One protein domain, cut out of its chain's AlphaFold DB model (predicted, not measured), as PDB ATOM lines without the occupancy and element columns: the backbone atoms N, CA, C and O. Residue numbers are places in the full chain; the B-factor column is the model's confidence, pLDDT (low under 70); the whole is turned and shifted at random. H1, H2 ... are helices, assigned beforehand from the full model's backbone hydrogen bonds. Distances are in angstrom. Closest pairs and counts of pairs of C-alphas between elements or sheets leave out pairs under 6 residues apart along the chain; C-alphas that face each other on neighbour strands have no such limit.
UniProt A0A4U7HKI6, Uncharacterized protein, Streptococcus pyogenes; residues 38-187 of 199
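AT A GLANCE: This is residues 38 to 187 of the 199 residues of an uncharacterized protein of Streptococcus pyogenes (UniProt A0A4U7HKI6). What shape do the parts make? H1 crosses one side of the long core helix H5 near one end, with the short H3 and H2 on that same side. H4 and H6 fold back along two opposite sides of H5. What is printed? The printed part has 150 residues with seven named helices, H1 to H7 in chain order, and no named strand: all helix. It is compact, radius of gyration of the C-alphas 15.8 A, and elongated, 50 by 32 by 22 A.

HOW THE PARTS SIT: What does the first helix touch? H1, residues 38 to 60, touches H3, residues 84 to 91, with residues 50 to 54 alone; the closest C-alphas, Leu 50 and Leu 88, are 6.9 A apart. H1 touches the hub H5, residues 127 to 155, at a steep tilt of 50 degrees, with H5's residues 145 to 153 alone; closest C-alphas Tyr 51 and Gly 149, 5.8 A. What else meets the hub? H2, residues 68 to 73, touches its residues 131 to 139 alone; closest C-alphas Tyr 68 and Ser 135, 5.2 A. H4, residues 98 to 110, forms a helical hairpin with H5 at 26 degrees; closest C-alphas Asn 110 and Phe 130, 4.7 A. H6, residues 161 to 175, forms another at 33 degrees, only just shallow, residues 161 to 166 alone touching residues 143 to 153 of H5; closest C-alphas Thr 150 and Ser 162, 5.0 A. How do the backbones run? Each O i to N i+4 pair is within hydrogen-bond range in H2, H3, H5 and H6, against 17 of 19 in H1 and 6 of 9 in H4.

IN THESE COORDINATES: Where does the printed part begin? C-alpha 38 is at (153.564, 144.076, 191.843), and H1 spans 31.8 A. Where does it end? H5 spans 41.4 A and H6 21.2 A, and H7, residues 184 to 187, ends with C-alpha 187 at (155.669, 191.632, 209.895).

THE WHOLE: Is anything cut or long? The printed part has no cut, and the link H4 to H5, residues 111 to 126, is long. Where is confidence low? The pLDDT is under 70 in residues 61 to 65, 75 to 81, 115 to 125 and 184 to 187.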
ATOM      1  N   LEU A  38     153.174 142.834 192.512       93.31
ATOM      2  CA  LEU A  38     153.564 144.076 191.843       93.31
ATOM      3  C   LEU A  38     152.811 145.279 192.422       93.31
ATOM      4  O   LEU A  38     153.436 146.237 192.855       93.31
ATOM      5  N   LYS A  39     151.485 145.175 192.561       92.75
ATOM      6  CA  LYS A  39     150.672 146.223 193.189       92.75
ATOM      7  C   LYS A  39     151.074 146.490 194.643       92.75
ATOM      8  O   LYS A  39     151.079 147.633 195.083       92.75
ATOM      9  N   PHE A  40     151.380 145.439 195.403       94.44
ATOM     10  CA  PHE A  40     151.848 145.576 196.783       94.44
ATOM     11  C   PHE A  40     153.208 146.283 196.852       94.44
ATOM     12  O   PHE A  40     153.400 147.150 197.701       94.44
ATOM     13  N   ASP A  41     154.136 145.933 195.961       94.88
ATOM     14  CA  ASP A  41     155.469 146.531 195.893       94.88
ATOM     15  C   ASP A  41     155.394 148.008 195.464       94.88
ATOM     16  O   ASP A  41     156.045 148.845 196.089       94.88
ATOM     17  N   GLU A  42     154.535 148.354 194.500       95.31
ATOM     18  CA  GLU A  42     154.240 149.743 194.106       95.31
ATOM     19  C   GLU A  42     153.662 150.554 195.274       95.31
ATOM     20  O   GLU A  42     154.145 151.636 195.602       95.31
ATOM     21  N   GLU A  43     152.648 150.019 195.956       95.88
ATOM     22  CA  GLU A  43     152.033 150.662 197.119       95.88
ATOM     23  C   GLU A  43     153.044 150.871 198.251       95.88
ATOM     24  O   GLU A  43     153.083 151.929 198.886       95.88
ATOM     25  N   LYS A  44     153.913 149.887 198.480       96.31
ATOM     26  CA  LYS A  44     155.001 149.992 199.448       96.31
ATOM     27  C   LYS A  44     156.024 151.048 199.040       96.31
ATOM     28  O   LYS A  44     156.482 151.796 199.902       96.31
ATOM     29  N   GLU A  45     156.373 151.134 197.763       96.44
ATOM     30  CA  GLU A  45     157.274 152.164 197.254       96.44
ATOM     31  C   GLU A  45     156.693 153.560 197.494       96.44
ATOM     32  O   GLU A  45     157.361 154.386 198.114       96.44
ATOM     33  N   ILE A  46     155.434 153.797 197.106       96.81
ATOM     34  CA  ILE A  46     154.732 155.066 197.356       96.81
ATOM     35  C   ILE A  46     154.775 155.401 198.847       96.81
ATOM     36  O   ILE A  46     155.102 156.527 199.229       96.81
ATOM     37  N   TYR A  47     154.510 154.418 199.710       97.00
ATOM     38  CA  TYR A  47     154.563 154.633 201.150       97.00
ATOM     39  C   TYR A  47     155.933 155.103 201.637       97.00
ATOM     40  O   TYR A  47     156.030 156.063 202.408       97.00
ATOM     41  N   LEU A  48     156.997 154.468 201.155       95.81
ATOM     42  CA  LEU A  48     158.364 154.790 201.543       95.81
ATOM     43  C   LEU A  48     158.874 156.106 200.938       95.81
ATOM     44  O   LEU A  48     159.691 156.768 201.578       95.81
ATOM     45  N   THR A  49     158.426 156.504 199.742       96.94
ATOM     46  CA  THR A  49     158.932 157.706 199.051       96.94
ATOM     47  C   THR A  49     158.110 158.965 199.305       96.94
ATOM     48  O   THR A  49     158.663 160.064 199.224       96.94
ATOM     49  N   LEU A  50     156.820 158.826 199.621       97.38
ATOM     50  CA  LEU A  50     155.906 159.944 199.866       97.38
ATOM     51  C   LEU A  50     155.563 160.077 201.353       97.38
ATOM     52  O   LEU A  50     155.865 161.100 201.971       97.38
ATOM     53  N   TYR A  51     154.970 159.043 201.954       97.12
ATOM     54  CA  TYR A  51     154.416 159.155 203.306       97.12
ATOM     55  C   TYR A  51     155.491 159.122 204.396       97.12
ATOM     56  O   TYR A  51     155.430 159.923 205.324       97.12
ATOM     57  N   VAL A  52     156.512 158.265 204.294       96.00
ATOM     58  CA  VAL A  52     157.584 158.211 205.306       96.00
ATOM     59  C   VAL A  52     158.348 159.539 205.429       96.00
ATOM     60  O   VAL A  52     158.515 160.003 206.560       96.00
ATOM     61  N   PRO A  53     158.800 160.193 204.340       95.94
ATOM     62  CA  PRO A  53     159.435 161.504 204.437       95.94
ATOM     63  C   PRO A  53     158.509 162.562 205.034       95.94
ATOM     64  O   PRO A  53     158.960 163.324 205.886       95.94
ATOM     65  N   LEU A  54     157.225 162.568 204.657       95.62
ATOM     66  CA  LEU A  54     156.236 163.484 205.227       95.62
ATOM     67  C   LEU A  54     156.106 163.300 206.742       95.62
ATOM     68  O   LEU A  54     156.218 164.261 207.496       95.62
ATOM     69  N   ILE A  55     155.918 162.059 207.194       94.88
ATOM     70  CA  ILE A  55     155.808 161.708 208.616       94.88
ATOM     71  C   ILE A  55     157.065 162.146 209.364       94.88
ATOM     72  O   ILE A  55     156.967 162.772 210.417       94.88
ATOM     73  N   LYS A  56     158.252 161.851 208.821       92.50
ATOM     74  CA  LYS A  56     159.520 162.276 209.423       92.50
ATOM     75  C   LYS A  56     159.589 163.791 209.544       92.50
ATOM     76  O   LYS A  56     159.909 164.279 210.619       92.50
ATOM     77  N   TRP A  57     159.254 164.525 208.487       89.62
ATOM     78  CA  TRP A  57     159.272 165.983 208.503       89.62
ATOM     79  C   TRP A  57     158.327 166.548 209.568       89.62
ATOM     80  O   TRP A  57     158.773 167.306 210.429       89.62
ATOM     81  N   MET A  58     157.083 166.062 209.610       88.69
ATOM     82  CA  MET A  58     156.063 166.478 210.581       88.69
ATOM     83  C   MET A  58     156.417 166.156 212.041       88.69
ATOM     84  O   MET A  58     155.939 166.840 212.944       88.69
ATOM     85  N   ASN A  59     157.249 165.138 212.288       87.19
ATOM     86  CA  ASN A  59     157.701 164.758 213.634       87.19
ATOM     87  C   ASN A  59     159.119 165.260 213.979       87.19
ATOM     88  O   ASN A  59     159.533 165.155 215.128       87.19
ATOM     89  N   SER A  60     159.874 165.787 213.009       78.50
ATOM     90  CA  SER A  60     161.251 166.276 213.208       78.50
ATOM     91  C   SER A  60     161.335 167.684 213.799       78.50
ATOM     92  O   SER A  60     162.386 168.076 214.301       78.50
ATOM     93  N   GLN A  61     160.250 168.454 213.721       65.62
ATOM     94  CA  GLN A  61     160.192 169.839 214.184       65.62
ATOM     95  C   GLN A  61     159.638 169.899 215.612       65.62
ATOM     96  O   GLN A  61     158.789 169.087 215.988       65.62
ATOM     97  N   SER A  62     160.119 170.847 216.424       59.88
ATOM     98  CA  SER A  62     159.605 171.034 217.786       59.88
ATOM     99  C   SER A  62     158.097 171.319 217.766       59.88
ATOM    100  O   SER A  62     157.571 171.914 216.823       59.88
ATOM    101  N   PHE A  63     157.402 170.887 218.825       50.28
ATOM    102  CA  PHE A  63     155.935 170.914 218.949       50.28
ATOM    103  C   PHE A  63     155.291 172.268 218.613       50.28
ATOM    104  O   PHE A  63     154.146 172.305 218.180       50.28
ATOM    105  N   ASN A  64     156.015 173.375 218.788       52.62
ATOM    106  CA  ASN A  64     155.419 174.702 218.744       52.62
ATOM    107  C   ASN A  64     154.881 175.105 217.364       52.62
ATOM    108  O   ASN A  64     153.936 175.881 217.317       52.62
ATOM    109  N   ASN A  65     155.417 174.597 216.250       60.12
ATOM    110  CA  ASN A  65     155.296 175.321 214.982       60.12
ATOM    111  C   ASN A  65     155.135 174.412 213.746       60.12
ATOM    112  O   ASN A  65     155.981 174.404 212.854       60.12
ATOM    113  N   LYS A  66     154.016 173.678 213.663       75.06
ATOM    114  CA  LYS A  66     153.633 172.874 212.477       75.06
ATOM    115  C   LYS A  66     152.664 173.575 211.512       75.06
ATOM    116  O   LYS A  66     152.126 172.939 210.607       75.06
ATOM    117  N   SER A  67     152.386 174.862 211.715       83.69
ATOM    118  CA  SER A  67     151.517 175.627 210.814       83.69
ATOM    119  C   SER A  67     152.258 176.022 209.536       83.69
ATOM    120  O   SER A  67     153.485 176.156 209.536       83.69
ATOM    121  N   TYR A  68     151.505 176.275 208.461       86.50
ATOM    122  CA  TYR A  68     152.042 176.827 207.213       86.50
ATOM    123  C   TYR A  68     152.924 178.055 207.460       86.50
ATOM    124  O   TYR A  68     154.024 178.146 206.918       86.50
ATOM    125  N   TYR A  69     152.465 178.970 208.320       85.69
ATOM    126  CA  TYR A  69     153.224 180.160 208.675       85.69
ATOM    127  C   TYR A  69     154.654 179.825 209.105       85.69
ATOM    128  O   TYR A  69     155.595 180.365 208.540       85.69
ATOM    129  N   TRP A  70     154.842 178.906 210.051       82.19
ATOM    130  CA  TRP A  70     156.179 178.623 210.566       82.19
ATOM    131  C   TRP A  70     156.985 177.658 209.707       82.19
ATOM    132  O   TRP A  70     158.202 177.770 209.688       82.19
ATOM    133  N   LEU A  71     156.337 176.710 209.030       81.81
ATOM    134  CA  LEU A  71     157.035 175.698 208.234       81.81
ATOM    135  C   LEU A  71     157.419 176.193 206.842       81.81
ATOM    136  O   LEU A  71     158.387 175.696 206.269       81.81
ATOM    137  N   VAL A  72     156.645 177.126 206.292       82.19
ATOM    138  CA  VAL A  72     156.760 177.533 204.891       82.19
ATOM    139  C   VAL A  72     156.860 179.041 204.748       82.19
ATOM    140  O   VAL A  72     157.694 179.489 203.977       82.19
ATOM    141  N   ALA A  73     156.047 179.832 205.455       79.75
ATOM    142  CA  ALA A  73     155.929 181.264 205.162       79.75
ATOM    143  C   ALA A  73     156.937 182.169 205.888       79.75
ATOM    144  O   ALA A  73     157.219 183.272 205.423       79.75
ATOM    145  N   PHE A  74     157.448 181.745 207.042       77.44
ATOM    146  CA  PHE A  74     158.256 182.599 207.902       77.44
ATOM    147  C   PHE A  74     159.640 182.867 207.273       77.44
ATOM    148  O   PHE A  74     160.290 181.910 206.843       77.44
ATOM    149  N   PRO A  75     160.145 184.123 207.281       64.06
ATOM    150  CA  PRO A  75     161.373 184.537 206.584       64.06
ATOM    151  C   PRO A  75     162.627 183.692 206.831       64.06
ATOM    152  O   PRO A  75     163.478 183.557 205.959       64.06
ATOM    153  N   ARG A  76     162.755 183.085 208.018       63.75
ATOM    154  CA  ARG A  76     163.876 182.181 208.333       63.75
ATOM    155  C   ARG A  76     163.884 180.911 207.469       63.75
ATOM    156  O   ARG A  76     164.935 180.295 207.315       63.75
ATOM    157  N   TYR A  77     162.727 180.510 206.954       59.88
ATOM    158  CA  TYR A  77     162.525 179.281 206.190       59.88
ATOM    159  C   TYR A  77     162.181 179.549 204.720       59.88
ATOM    160  O   TYR A  77     162.440 178.690 203.878       59.88
ATOM    161  N   THR A  78     161.685 180.746 204.382       60.91
ATOM    162  CA  THR A  78     161.561 181.190 202.989       60.91
ATOM    163  C   THR A  78     162.928 181.610 202.459       60.91
ATOM    164  O   THR A  78     163.369 182.745 202.573       60.91
ATOM    165  N   THR A  79     163.644 180.676 201.849       59.12
ATOM    166  CA  THR A  79     164.758 181.030 200.957       59.12
ATOM    167  C   THR A  79     164.229 181.099 199.520       59.12
ATOM    168  O   THR A  79     163.107 180.673 199.259       59.12
ATOM    169  N   ASN A  80     165.010 181.568 198.536       60.88
ATOM    170  CA  ASN A  80     164.669 181.358 197.110       60.88
ATOM    171  C   ASN A  80     164.704 179.855 196.710       60.88
ATOM    172  O   ASN A  80     164.811 179.538 195.526       60.88
ATOM    173  N   ALA A  81     164.684 178.931 197.675       66.88
ATOM    174  CA  ALA A  81     164.597 177.501 197.465       66.88
ATOM    175  C   ALA A  81     163.161 177.014 197.691       66.88
ATOM    176  O   ALA A  81     162.369 177.610 198.419       66.88
ATOM    177  N   GLN A  82     162.846 175.899 197.048       76.38
ATOM    178  CA  GLN A  82     161.576 175.205 197.191       76.38
ATOM    179  C   GLN A  82     161.411 174.680 198.629       76.38
ATOM    180  O   GLN A  82     162.349 174.096 199.178       76.38
ATOM    181  N   ASP A  83     160.232 174.860 199.234       84.12
ATOM    182  CA  ASP A  83     159.950 174.293 200.554       84.12
ATOM    183  C   ASP A  83     159.848 172.758 200.497       84.12
ATOM    184  O   ASP A  83     159.638 172.158 199.437       84.12
ATOM    185  N   PHE A  84     159.994 172.111 201.658       88.12
ATOM    186  CA  PHE A  84     159.997 170.651 201.748       88.12
ATOM    187  C   PHE A  84     158.721 170.019 201.188       88.12
ATOM    188  O   PHE A  84     158.816 169.017 200.478       88.12
ATOM    189  N   LEU A  85     157.539 170.569 201.500       91.81
ATOM    190  CA  LEU A  85     156.280 169.988 201.045       91.81
ATOM    191  C   LEU A  85     156.189 170.102 199.527       91.81
ATOM    192  O   LEU A  85     155.951 169.096 198.862       91.81
ATOM    193  N   THR A  86     156.460 171.278 198.965       90.69
ATOM    194  CA  THR A  86     156.466 171.465 197.511       90.69
ATOM    195  C   THR A  86     157.458 170.524 196.820       90.69
ATOM    196  O   THR A  86     157.106 169.884 195.828       90.69
ATOM    197  N   GLY A  87     158.674 170.371 197.356       91.44
ATOM    198  CA  GLY A  87     159.671 169.443 196.815       91.44
ATOM    199  C   GLY A  87     159.237 167.977 196.905       91.44
ATOM    200  O   GLY A  87     159.419 167.209 195.957       91.44
ATOM    201  N   LEU A  88     158.611 167.585 198.020       95.12
ATOM    202  CA  LEU A  88     158.075 166.239 198.215       95.12
ATOM    203  C   LEU A  88     156.944 165.928 197.226       95.12
ATOM    204  O   LEU A  88     156.928 164.834 196.655       95.12
ATOM    205  N   LEU A  89     156.030 166.884 197.022       95.31
ATOM    206  CA  LEU A  89     154.921 166.775 196.075       95.31
ATOM    207  C   LEU A  89     155.434 166.665 194.639       95.31
ATOM    208  O   LEU A  89     155.026 165.755 193.926       95.31
ATOM    209  N   LEU A  90     156.362 167.536 194.232       94.12
ATOM    210  CA  LEU A  90     156.932 167.520 192.885       94.12
ATOM    211  C   LEU A  90     157.644 166.194 192.589       94.12
ATOM    212  O   LEU A  90     157.395 165.571 191.560       94.12
ATOM    213  N   LYS A  91     158.491 165.723 193.513       96.06
ATOM    214  CA  LYS A  91     159.250 164.473 193.347       96.06
ATOM    215  C   LYS A  91     158.353 163.236 193.234       96.06
ATOM    216  O   LYS A  91     158.754 162.246 192.629       96.06
ATOM    217  N   ASN A  92     157.169 163.274 193.841       96.81
ATOM    218  CA  ASN A  92     156.232 162.156 193.864       96.81
ATOM    219  C   ASN A  92     154.954 162.447 193.065       96.81
ATOM    220  O   ASN A  92     153.956 161.777 193.306       96.81
ATOM    221  N   PHE A  93     154.956 163.415 192.140       96.00
ATOM    222  CA  PHE A  93     153.727 163.935 191.529       96.00
ATOM    223  C   PHE A  93     152.846 162.844 190.900       96.00
ATOM    224  O   PHE A  93     151.650 162.780 191.171       96.00
ATOM    225  N   GLU A  94     153.452 161.921 190.149       94.19
ATOM    226  CA  GLU A  94     152.773 160.781 189.507       94.19
ATOM    227  C   GLU A  94     152.176 159.772 190.504       94.19
ATOM    228  O   GLU A  94     151.314 158.972 190.154       94.19
ATOM    229  N   LYS A  95     152.639 159.813 191.755       94.00
ATOM    230  CA  LYS A  95     152.257 158.919 192.853       94.00
ATOM    231  C   LYS A  95     151.312 159.591 193.854       94.00
ATOM    232  O   LYS A  95     150.935 158.967 194.847       94.00
ATOM    233  N   LEU A  96     150.967 160.864 193.646       95.56
ATOM    234  CA  LEU A  96     150.082 161.594 194.545       95.56
ATOM    235  C   LEU A  96     148.636 161.101 194.417       95.56
ATOM    236  O   LEU A  96     148.182 160.776 193.317       95.56
ATOM    237  N   PRO A  97     147.855 161.145 195.510       94.44
ATOM    238  CA  PRO A  97     146.404 161.092 195.407       94.44
ATOM    239  C   PRO A  97     145.903 162.182 194.450       94.44
ATOM    240  O   PRO A  97     146.357 163.327 194.519       94.44
ATOM    241  N   VAL A  98     144.940 161.850 193.586       93.62
ATOM    242  CA  VAL A  98     144.416 162.762 192.543       93.62
ATOM    243  C   VAL A  98     143.981 164.108 193.126       93.62
ATOM    244  O   VAL A  98     144.290 165.166 192.585       93.62
ATOM    245  N   SER A  99     143.309 164.076 194.271       93.06
ATOM    246  CA  SER A  99     142.864 165.251 195.020       93.06
ATOM    247  C   SER A  99     144.000 166.181 195.458       93.06
ATOM    248  O   SER A  99     143.809 167.396 195.490       93.06
ATOM    249  N   VAL A 100     145.175 165.632 195.770       96.12
ATOM    250  CA  VAL A 100     146.378 166.400 196.114       96.12
ATOM    251  C   VAL A 100     147.045 166.919 194.842       96.12
ATOM    252  O   VAL A 100     147.379 168.100 194.769       96.12
ATOM    253  N   ALA A 101     147.170 166.079 193.809       95.12
ATOM    254  CA  ALA A 101     147.753 166.466 192.523       95.12
ATOM    255  C   ALA A 101     147.007 167.650 191.882       95.12
ATOM    256  O   ALA A 101     147.633 168.602 191.417       95.12
ATOM    257  N   MET A 102     145.670 167.651 191.940       94.38
ATOM    258  CA  MET A 102     144.835 168.751 191.440       94.38
ATOM    259  C   MET A 102     145.066 170.082 192.167       94.38
ATOM    260  O   MET A 102     144.824 171.142 191.597       94.38
ATOM    261  N   ARG A 103     145.527 170.041 193.420       94.44
ATOM    262  CA  ARG A 103     145.784 171.227 194.250       94.44
ATOM    263  C   ARG A 103     147.226 171.700 194.188       94.44
ATOM    264  O   ARG A 103     147.507 172.806 194.638       94.44
ATOM    265  N   TYR A 104     148.129 170.892 193.634       92.75
ATOM    266  CA  TYR A 104     149.560 171.180 193.596       92.75
ATOM    267  C   TYR A 104     149.853 172.546 192.968       92.75
ATOM    268  O   TYR A 104     150.462 173.390 193.616       92.75
ATOM    269  N   SER A 105     149.367 172.793 191.746       90.00
ATOM    270  CA  SER A 105     149.619 174.059 191.043       90.00
ATOM    271  C   SER A 105     149.131 175.256 191.864       90.00
ATOM    272  O   SER A 105     149.899 176.174 192.141       90.00
ATOM    273  N   GLU A 106     147.892 175.189 192.363       91.50
ATOM    274  CA  GLU A 106     147.297 176.242 193.188       91.50
ATOM    275  C   GLU A 106     148.109 176.481 194.471       91.50
ATOM    276  O   GLU A 106     148.394 177.627 194.811       91.50
ATOM    277  N   TYR A 107     148.554 175.422 195.149       91.69
ATOM    278  CA  TYR A 107     149.391 175.538 196.341       91.69
ATOM    279  C   TYR A 107     150.733 176.202 196.022       91.69
ATOM    280  O   TYR A 107     151.106 177.177 196.672       91.69
ATOM    281  N   THR A 108     151.430 175.728 194.987       88.00
ATOM    282  CA  THR A 108     152.753 176.253 194.621       88.00
ATOM    283  C   THR A 108     152.722 177.708 194.177       88.00
ATOM    284  O   THR A 108     153.640 178.447 194.513       88.00
ATOM    285  N   LEU A 109     151.671 178.141 193.474       86.12
ATOM    286  CA  LEU A 109     151.531 179.520 193.007       86.12
ATOM    287  C   LEU A 109     151.291 180.503 194.155       86.12
ATOM    288  O   LEU A 109     151.825 181.610 194.118       86.12
ATOM    289  N   ASN A 110     150.520 180.083 195.162       85.38
ATOM    290  CA  ASN A 110     150.142 180.909 196.308       85.38
ATOM    291  C   ASN A 110     151.149 180.831 197.473       85.38
ATOM    292  O   ASN A 110     151.059 181.619 198.413       85.38
ATOM    293  N   SER A 111     152.081 179.872 197.448       83.56
ATOM    294  CA  SER A 111     153.065 179.667 198.516       83.56
ATOM    295  C   SER A 111     154.071 180.819 198.603       83.56
ATOM    296  O   SER A 111     154.452 181.412 197.596       83.56
ATOM    297  N   ALA A 112     154.587 181.081 199.806       75.81
ATOM    298  CA  ALA A 112     155.582 182.120 200.076       75.81
ATOM    299  C   ALA A 112     156.941 181.893 199.381       75.81
ATOM    300  O   ALA A 112     157.788 182.788 199.374       75.81
ATOM    301  N   THR A 113     157.160 180.707 198.806       74.75
ATOM    302  CA  THR A 113     158.322 180.361 197.970       74.75
ATOM    303  C   THR A 113     158.103 180.650 196.480       74.75
ATOM    304  O   THR A 113     159.024 180.495 195.680       74.75
ATOM    305  N   SER A 114     156.891 181.041 196.080       75.44
ATOM    306  CA  SER A 114     156.548 181.395 194.702       75.44
ATOM    307  C   SER A 114     157.166 182.731 194.306       75.44
ATOM    308  O   SER A 114     157.132 183.695 195.070       75.44
ATOM    309  N   LEU A 115     157.655 182.834 193.066       68.94
ATOM    310  CA  LEU A 115     158.049 184.128 192.499       68.94
ATOM    311  C   LEU A 115     156.860 185.092 192.417       68.94
ATOM    312  O   LEU A 115     157.062 186.284 192.589       68.94
ATOM    313  N   HIS A 116     155.642 184.581 192.207       66.62
ATOM    314  CA  HIS A 116     154.418 185.387 192.129       66.62
ATOM    315  C   HIS A 116     153.982 185.957 193.477       66.62
ATOM    316  O   HIS A 116     153.170 186.870 193.523       66.62
ATOM    317  N   PHE A 117     154.541 185.449 194.574       69.56
ATOM    318  CA  PHE A 117     154.289 186.004 195.897       69.56
ATOM    319  C   PHE A 117     154.946 187.386 196.075       69.56
ATOM    320  O   PHE A 117     154.579 188.143 196.974       69.56
ATOM    321  N   TYR A 118     155.902 187.727 195.198       65.44
ATOM    322  CA  TYR A 118     156.677 188.959 195.242       65.44
ATOM    323  C   TYR A 118     156.609 189.716 193.912       65.44
ATOM    324  O   TYR A 118     156.824 189.161 192.835       65.44
ATOM    325  N   ARG A 119     156.445 191.035 193.988       63.34
ATOM    326  CA  ARG A 119     156.708 191.964 192.892       63.34
ATOM    327  C   ARG A 119     158.073 192.619 193.129       63.34
ATOM    328  O   ARG A 119     158.222 193.521 193.946       63.34
ATOM    329  N   ASN A 120     159.093 192.168 192.394       66.94
ATOM    330  CA  ASN A 120     160.504 192.548 192.581       66.94
ATOM    331  C   ASN A 120     161.076 192.117 193.952       66.94
ATOM    332  O   ASN A 120     161.419 190.945 194.150       66.94
ATOM    333  N   THR A 121     161.234 193.078 194.864       64.00
ATOM    334  CA  THR A 121     161.726 192.918 196.244       64.00
ATOM    335  C   THR A 121     160.613 193.062 197.282       64.00
ATOM    336  O   THR A 121     160.851 192.796 198.459       64.00
ATOM    337  N   GLU A 122     159.417 193.467 196.852       61.50
ATOM    338  CA  GLU A 122     158.237 193.689 197.689       61.50
ATOM    339  C   GLU A 122     157.199 192.587 197.436       61.50
ATOM    340  O   GLU A 122     157.278 191.871 196.439       61.50
ATOM    341  N   TYR A 123     156.241 192.415 198.343       62.34
ATOM    342  CA  TYR A 123     155.136 191.469 198.160       62.34
ATOM    343  C   TYR A 123     154.121 191.994 197.131       62.34
ATOM    344  O   TYR A 123     154.015 193.202 196.917       62.34
ATOM    345  N   ASP A 124     153.392 191.089 196.469       66.19
ATOM    346  CA  ASP A 124     152.288 191.471 195.573       66.19
ATOM    347  C   ASP A 124     151.148 192.172 196.356       66.19
ATOM    348  O   ASP A 124     151.000 191.996 197.564       66.19
ATOM    349  N   TYR A 125     150.319 192.970 195.684       61.16
ATOM    350  CA  TYR A 125     149.175 193.661 196.287       61.16
ATOM    351  C   TYR A 125     148.184 192.678 196.934       61.16
ATOM    352  O   TYR A 125     147.694 192.927 198.033       61.16
ATOM    353  N   ASP A 126     147.962 191.522 196.302       75.88
ATOM    354  CA  ASP A 126     147.038 190.483 196.778       75.88
ATOM    355  C   ASP A 126     147.701 189.442 197.700       75.88
ATOM    356  O   ASP A 126     147.139 188.367 197.945       75.88
ATOM    357  N   TYR A 127     148.893 189.728 198.237       77.88
ATOM    358  CA  TYR A 127     149.676 188.705 198.931       77.88
ATOM    359  C   TYR A 127     148.956 188.099 200.149       77.88
ATOM    360  O   TYR A 127     149.127 186.910 200.387       77.88
ATOM    361  N   GLU A 128     148.136 188.845 200.908       82.44
ATOM    362  CA  GLU A 128     147.404 188.272 202.057       82.44
ATOM    363  C   GLU A 128     146.397 187.216 201.615       82.44
ATOM    364  O   GLU A 128     146.268 186.166 202.251       82.44
ATOM    365  N   THR A 129     145.721 187.467 200.492       87.00
ATOM    366  CA  THR A 129     144.800 186.511 199.876       87.00
ATOM    367  C   THR A 129     145.551 185.242 199.487       87.00
ATOM    368  O   THR A 129     145.114 184.140 199.831       87.00
ATOM    369  N   PHE A 130     146.717 185.382 198.850       85.69
ATOM    370  CA  PHE A 130     147.565 184.248 198.481       85.69
ATOM    371  C   PHE A 130     148.114 183.513 199.712       85.69
ATOM    372  O   PHE A 130     148.042 182.288 199.786       85.69
ATOM    373  N   ALA A 131     148.576 184.240 200.731       87.00
ATOM    374  CA  ALA A 131     149.129 183.685 201.963       87.00
ATOM    375  C   ALA A 131     148.091 182.849 202.716       87.00
ATOM    376  O   ALA A 131     148.370 181.723 203.140       87.00
ATOM    377  N   LYS A 132     146.876 183.389 202.859       91.06
ATOM    378  CA  LYS A 132     145.747 182.687 203.467       91.06
ATOM    379  C   LYS A 132     145.399 181.438 202.666       91.06
ATOM    380  O   LYS A 132     145.285 180.356 203.241       91.06
ATOM    381  N   LYS A 133     145.297 181.564 201.342       92.50
ATOM    382  CA  LYS A 133     144.971 180.445 200.458       92.50
ATOM    383  C   LYS A 133     146.011 179.328 200.524       92.50
ATOM    384  O   LYS A 133     145.647 178.158 200.618       92.50
ATOM    385  N   ALA A 134     147.296 179.670 200.523       91.50
ATOM    386  CA  ALA A 134     148.378 178.705 200.674       91.50
ATOM    387  C   ALA A 134     148.337 178.003 202.033       91.50
ATOM    388  O   ALA A 134     148.537 176.793 202.086       91.50
ATOM    389  N   SER A 135     148.007 178.721 203.113       93.06
ATOM    390  CA  SER A 135     147.809 178.104 204.428       93.06
ATOM    391  C   SER A 135     146.649 177.111 204.448       93.06
ATOM    392  O   SER A 135     146.766 176.064 205.079       93.06
ATOM    393  N   GLU A 136     145.531 177.424 203.796       94.88
ATOM    394  CA  GLU A 136     144.380 176.519 203.715       94.88
ATOM    395  C   GLU A 136     144.711 175.273 202.884       94.88
ATOM    396  O   GLU A 136     144.397 174.150 203.281       94.88
ATOM    397  N   LEU A 137     145.388 175.459 201.748       95.69
ATOM    398  CA  LEU A 137     145.833 174.360 200.891       95.69
ATOM    399  C   LEU A 137     146.874 173.480 201.583       95.69
ATOM    400  O   LEU A 137     146.796 172.261 201.461       95.69
ATOM    401  N   PHE A 138     147.799 174.077 202.335       94.56
ATOM    402  CA  PHE A 138     148.775 173.357 203.145       94.56
ATOM    403  C   PHE A 138     148.079 172.382 204.096       94.56
ATOM    404  O   PHE A 138     148.337 171.182 204.039       94.56
ATOM    405  N   ASP A 139     147.145 172.879 204.911       94.62
ATOM    406  CA  ASP A 139     146.406 172.048 205.859       94.62
ATOM    407  C   ASP A 139     145.677 170.897 205.157       94.62
ATOM    408  O   ASP A 139     145.806 169.743 205.561       94.62
ATOM    409  N   LEU A 140     144.946 171.202 204.080       96.12
ATOM    410  CA  LEU A 140     144.195 170.204 203.318       96.12
ATOM    411  C   LEU A 140     145.105 169.114 202.745       96.12
ATOM    412  O   LEU A 140     144.773 167.931 202.821       96.12
ATOM    413  N   ILE A 141     146.252 169.498 202.182       97.31
ATOM    414  CA  ILE A 141     147.220 168.560 201.607       97.31
ATOM    415  C   ILE A 141     147.805 167.663 202.700       97.31
ATOM    416  O   ILE A 141     147.855 166.446 202.518       97.31
ATOM    417  N   ILE A 142     148.216 168.230 203.837       95.88
ATOM    418  CA  ILE A 142     148.774 167.463 204.959       95.88
ATOM    419  C   ILE A 142     147.744 166.475 205.513       95.88
ATOM    420  O   ILE A 142     148.049 165.288 205.649       95.88
ATOM    421  N   GLU A 143     146.522 166.933 205.793       96.44
ATOM    422  CA  GLU A 143     145.439 166.084 206.302       96.44
ATOM    423  C   GLU A 143     145.143 164.929 205.342       96.44
ATOM    424  O   GLU A 143     145.041 163.771 205.759       96.44
ATOM    425  N   GLN A 144     145.069 165.224 204.044       97.25
ATOM    426  CA  GLN A 144     144.775 164.227 203.029       97.25
ATOM    427  C   GLN A 144     145.903 163.205 202.873       97.25
ATOM    428  O   GLN A 144     145.641 162.004 202.885       97.25
ATOM    429  N   LEU A 145     147.159 163.650 202.789       97.94
ATOM    430  CA  LEU A 145     148.301 162.742 202.676       97.94
ATOM    431  C   LEU A 145     148.449 161.852 203.914       97.94
ATOM    432  O   LEU A 145     148.746 160.667 203.783       97.94
ATOM    433  N   LEU A 146     148.225 162.373 205.122       97.38
ATOM    434  CA  LEU A 146     148.301 161.555 206.335       97.38
ATOM    435  C   LEU A 146     147.109 160.590 206.468       97.38
ATOM    436  O   LEU A 146     147.279 159.476 206.971       97.38
ATOM    437  N   THR A 147     145.928 160.968 205.976       97.62
ATOM    438  CA  THR A 147     144.761 160.071 205.898       97.62
ATOM    439  C   THR A 147     145.019 158.919 204.926       97.62
ATOM    440  O   THR A 147     144.865 157.753 205.289       97.62
ATOM    441  N   GLU A 148     145.501 159.212 203.721       96.69
ATOM    442  CA  GLU A 148     145.845 158.187 202.726       96.69
ATOM    443  C   GLU A 148     147.012 157.310 203.198       96.69
ATOM    444  O   GLU A 148     146.960 156.083 203.102       96.69
ATOM    445  N   GLY A 149     148.035 157.908 203.816       97.00
ATOM    446  CA  GLY A 149     149.136 157.168 204.432       97.00
ATOM    447  C   GLY A 149     148.664 156.216 205.537       97.00
ATOM    448  O   GLY A 149     149.183 155.107 205.664       97.00
ATOM    449  N   THR A 150     147.631 156.599 206.295       97.44
ATOM    450  CA  THR A 150     146.995 155.740 207.306       97.44
ATOM    451  C   THR A 150     146.369 154.510 206.657       97.44
ATOM    452  O   THR A 150     146.682 153.386 207.055       97.44
ATOM    453  N   ILE A 151     145.544 154.712 205.627       96.50
ATOM    454  CA  ILE A 151     144.889 153.632 204.873       96.50
ATOM    455  C   ILE A 151     145.940 152.695 204.268       96.50
ATOM    456  O   ILE A 151     145.847 151.471 204.392       96.50
ATOM    457  N   LEU A 152     146.983 153.264 203.662       95.75
ATOM    458  CA  LEU A 152     148.027 152.493 203.003       95.75
ATOM    459  C   LEU A 152     148.878 151.697 203.997       95.75
ATOM    460  O   LEU A 152     149.155 150.525 203.755       95.75
ATOM    461  N   SER A 153     149.234 152.281 205.146       96.56
ATOM    462  CA  SER A 153     149.981 151.566 206.191       96.56
ATOM    463  C   SER A 153     149.219 150.345 206.711       96.56
ATOM    464  O   SER A 153     149.810 149.277 206.856       96.56
ATOM    465  N   GLN A 154     147.900 150.461 206.908       96.12
ATOM    466  CA  GLN A 154     147.047 149.349 207.331       96.12
ATOM    467  C   GLN A 154     147.006 148.247 206.275       96.12
ATOM    468  O   GLN A 154     147.196 147.074 206.592       96.12
ATOM    469  N   LYS A 155     146.820 148.629 205.007       94.62
ATOM    470  CA  LYS A 155     146.801 147.688 203.884       94.62
ATOM    471  C   LYS A 155     148.116 146.918 203.744       94.62
ATOM    472  O   LYS A 155     148.103 145.723 203.458       94.62
ATOM    473  N   LEU A 156     149.239 147.592 203.977       94.44
ATOM    474  CA  LEU A 156     150.581 147.017 203.907       94.44
ATOM    475  C   LEU A 156     151.016 146.316 205.205       94.44
ATOM    476  O   LEU A 156     152.126 145.792 205.260       94.44
ATOM    477  N   SER A 157     150.167 146.293 206.243       94.94
ATOM    478  CA  SER A 157     150.508 145.777 207.580       94.94
ATOM    479  C   SER A 157     151.764 146.433 208.184       94.94
ATOM    480  O   SER A 157     152.575 145.780 208.838       94.94
ATOM    481  N   LEU A 158     151.937 147.735 207.946       93.06
ATOM    482  CA  LEU A 158     153.025 148.559 208.475       93.06
ATOM    483  C   LEU A 158     152.584 149.321 209.739       93.06
ATOM    484  O   LEU A 158     151.388 149.537 209.948       93.06
ATOM    485  N   PRO A 159     153.534 149.791 210.573       92.94
ATOM    486  CA  PRO A 159     153.220 150.674 211.691       92.94
ATOM    487  C   PRO A 159     152.464 151.926 211.232       92.94
ATOM    488  O   PRO A 159     152.892 152.633 210.318       92.94
ATOM    489  N   ASN A 160     151.355 152.233 211.902       92.25
ATOM    490  CA  ASN A 160     150.456 153.312 211.500       92.25
ATOM    491  C   ASN A 160     150.895 154.680 212.052       92.25
ATOM    492  O   ASN A 160     150.180 155.342 212.806       92.25
ATOM    493  N   LEU A 161     152.111 155.092 211.690       94.69
ATOM    494  CA  LEU A 161     152.687 156.370 212.115       94.69
ATOM    495  C   LEU A 161     151.945 157.568 211.506       94.69
ATOM    496  O   LEU A 161     151.887 158.634 212.121       94.69
ATOM    497  N   SER A 162     151.342 157.392 210.326       95.81
ATOM    498  CA  SER A 162     150.520 158.410 209.664       95.81
ATOM    499  C   SER A 162     149.326 158.819 210.520       95.81
ATOM    500  O   SER A 162     149.091 160.014 210.671       95.81
ATOM    501  N   LYS A 163     148.635 157.855 211.146       96.56
ATOM    502  CA  LYS A 163     147.491 158.134 212.022       96.56
ATOM    503  C   LYS A 163     147.890 158.973 213.228       96.56
ATOM    504  O   LYS A 163     147.294 160.015 213.465       96.56
ATOM    505  N   SER A 164     148.933 158.556 213.947       93.81
ATOM    506  CA  SER A 164     149.419 159.312 215.109       93.81
ATOM    507  C   SER A 164     149.889 160.717 214.712       93.81
ATOM    508  O   SER A 164     149.610 161.692 215.404       93.81
ATOM    509  N   THR A 165     150.537 160.847 213.552       94.25
ATOM    510  CA  THR A 165     150.962 162.153 213.024       94.25
ATOM    511  C   THR A 165     149.765 163.037 212.664       94.25
ATOM    512  O   THR A 165     149.795 164.231 212.956       94.25
ATOM    513  N   LEU A 166     148.710 162.466 212.071       95.50
ATOM    514  CA  LEU A 166     147.468 163.174 211.748       95.50
ATOM    515  C   LEU A 166     146.766 163.670 213.010       95.50
ATOM    516  O   LEU A 166     146.388 164.833 213.081       95.50
ATOM    517  N   GLU A 167     146.619 162.806 214.012       94.56
ATOM    518  CA  GLU A 167     145.992 163.151 215.291       94.56
ATOM    519  C   GLU A 167     146.731 164.306 215.972       94.56
ATOM    520  O   GLU A 167     146.102 165.285 216.374       94.56
ATOM    521  N   ASN A 168     148.066 164.240 216.012       91.31
ATOM    522  CA  ASN A 168     148.895 165.323 216.537       91.31
ATOM    523  C   ASN A 168     148.718 166.612 215.724       91.31
ATOM    524  O   ASN A 168     148.516 167.672 216.303       91.31
ATOM    525  N   PHE A 169     148.737 166.532 214.389       91.88
ATOM    526  CA  PHE A 169     148.550 167.700 213.526       91.88
ATOM    527  C   PHE A 169     147.185 168.372 213.736       91.88
ATOM    528  O   PHE A 169     147.113 169.594 213.856       91.88
ATOM    529  N   LEU A 170     146.107 167.591 213.828       93.38
ATOM    530  CA  LEU A 170     144.756 168.105 214.061       93.38
ATOM    531  C   LEU A 170     144.606 168.714 215.461       93.38
ATOM    532  O   LEU A 170     143.963 169.757 215.611       93.38
ATOM    533  N   ALA A 171     145.205 168.091 216.479       91.44
ATOM    534  CA  ALA A 171     145.227 168.624 217.837       91.44
ATOM    535  C   ALA A 171     145.990 169.956 217.900       91.44
ATOM    536  O   ALA A 171     145.458 170.939 218.423       91.44
ATOM    537  N   ASP A 172     147.181 170.011 217.300       87.56
ATOM    538  CA  ASP A 172     147.991 171.226 217.199       87.56
ATOM    539  C   ASP A 172     147.201 172.322 216.470       87.56
ATOM    540  O   ASP A 172     147.036 173.422 216.990       87.56
ATOM    541  N   LYS A 173     146.602 172.004 215.314       88.12
ATOM    542  CA  LYS A 173     145.780 172.924 214.514       88.12
ATOM    543  C   LYS A 173     144.604 173.515 215.291       88.12
ATOM    544  O   LYS A 173     144.299 174.694 215.093       88.12
ATOM    545  N   LYS A 174     143.927 172.712 216.116       90.19
ATOM    546  CA  LYS A 174     142.771 173.137 216.922       90.19
ATOM    547  C   LYS A 174     143.178 174.049 218.079       90.19
ATOM    548  O   LYS A 174     142.451 174.986 218.390       90.19
ATOM    549  N   ASN A 175     144.316 173.767 218.706       87.12
ATOM    550  CA  ASN A 175     144.796 174.490 219.886       87.12
ATOM    551  C   ASN A 175     145.741 175.652 219.540       87.12
ATOM    552  O   ASN A 175     146.227 176.337 220.437       87.12
ATOM    553  N   TYR A 176     146.032 175.867 218.257       83.69
ATOM    554  CA  TYR A 176     147.001 176.858 217.814       83.69
ATOM    555  C   TYR A 176     146.491 178.294 217.991       83.69
ATOM    556  O   TYR A 176     145.539 178.721 217.336       83.69
ATOM    557  N   ILE A 177     147.196 179.053 218.833       80.81
ATOM    558  CA  ILE A 177     146.984 180.482 219.082       80.81
ATOM    559  C   ILE A 177     148.185 181.227 218.489       80.81
ATOM    560  O   ILE A 177     149.145 181.555 219.181       80.81
ATOM    561  N   GLY A 178     148.184 181.423 217.174       80.44
ATOM    562  CA  GLY A 178     149.261 182.116 216.471       80.44
ATOM    563  C   GLY A 178     148.897 182.440 215.020       80.44
ATOM    564  O   GLY A 178     147.798 182.103 214.567       80.44
ATOM    565  N   PRO A 179     149.803 183.074 214.256       83.88
ATOM    566  CA  PRO A 179     149.555 183.399 212.854       83.88
ATOM    567  C   PRO A 179     149.445 182.129 212.006       83.88
ATOM    568  O   PRO A 179     150.290 181.235 212.081       83.88
ATOM    569  N   ARG A 180     148.380 182.018 211.208       84.81
ATOM    570  CA  ARG A 180     148.156 180.881 210.292       84.81
ATOM    571  C   ARG A 180     148.909 181.054 208.976       84.81
ATOM    572  O   ARG A 180     149.406 180.087 208.409       84.81
ATOM    573  N   PHE A 181     149.036 182.303 208.555       84.44
ATOM    574  CA  PHE A 181     149.701 182.750 207.342       84.44
ATOM    575  C   PHE A 181     150.457 184.051 207.629       84.44
ATOM    576  O   PHE A 181     150.303 184.646 208.697       84.44
ATOM    577  N   LEU A 182     151.312 184.460 206.695       77.56
ATOM    578  CA  LEU A 182     152.085 185.696 206.790       77.56
ATOM    579  C   LEU A 182     151.155 186.903 206.559       77.56
ATOM    580  O   LEU A 182     150.581 186.994 205.478       77.56
ATOM    581  N   SER A 183     150.989 187.789 207.553       77.06
ATOM    582  CA  SER A 183     150.139 188.998 207.469       77.06
ATOM    583  C   SER A 183     150.935 190.298 207.663       77.06
ATOM    584  O   SER A 183     152.029 190.277 208.238       77.06
ATOM    585  N   LEU A 184     150.379 191.448 207.249       69.44
ATOM    586  CA  LEU A 184     151.093 192.732 207.305       69.44
ATOM    587  C   LEU A 184     151.210 193.189 208.754       69.44
ATOM    588  O   LEU A 184     152.253 193.703 209.155       69.44
ATOM    589  N   GLU A 185     150.167 192.923 209.542       66.19
ATOM    590  CA  GLU A 185     150.110 193.200 210.978       66.19
ATOM    591  C   GLU A 185     151.244 192.519 211.746       66.19
ATOM    592  O   GLU A 185     151.767 193.070 212.710       66.19
ATOM    593  N   THR A 186     151.648 191.320 211.314       62.47
ATOM    594  CA  THR A 186     152.652 190.527 212.029       62.47
ATOM    595  C   THR A 186     154.089 190.859 211.627       62.47
ATOM    596  O   THR A 186     154.998 190.545 212.392       62.47
ATOM    597  N   HIS A 187     154.318 191.480 210.461       63.06
ATOM    598  CA  HIS A 187     155.669 191.632 209.895       63.06
ATOM    599  C   HIS A 187     156.062 193.052 209.493       63.06
ATOM    600  O   HIS A 187     157.188 193.205 209.035       63.06
TER     601      HIS A 187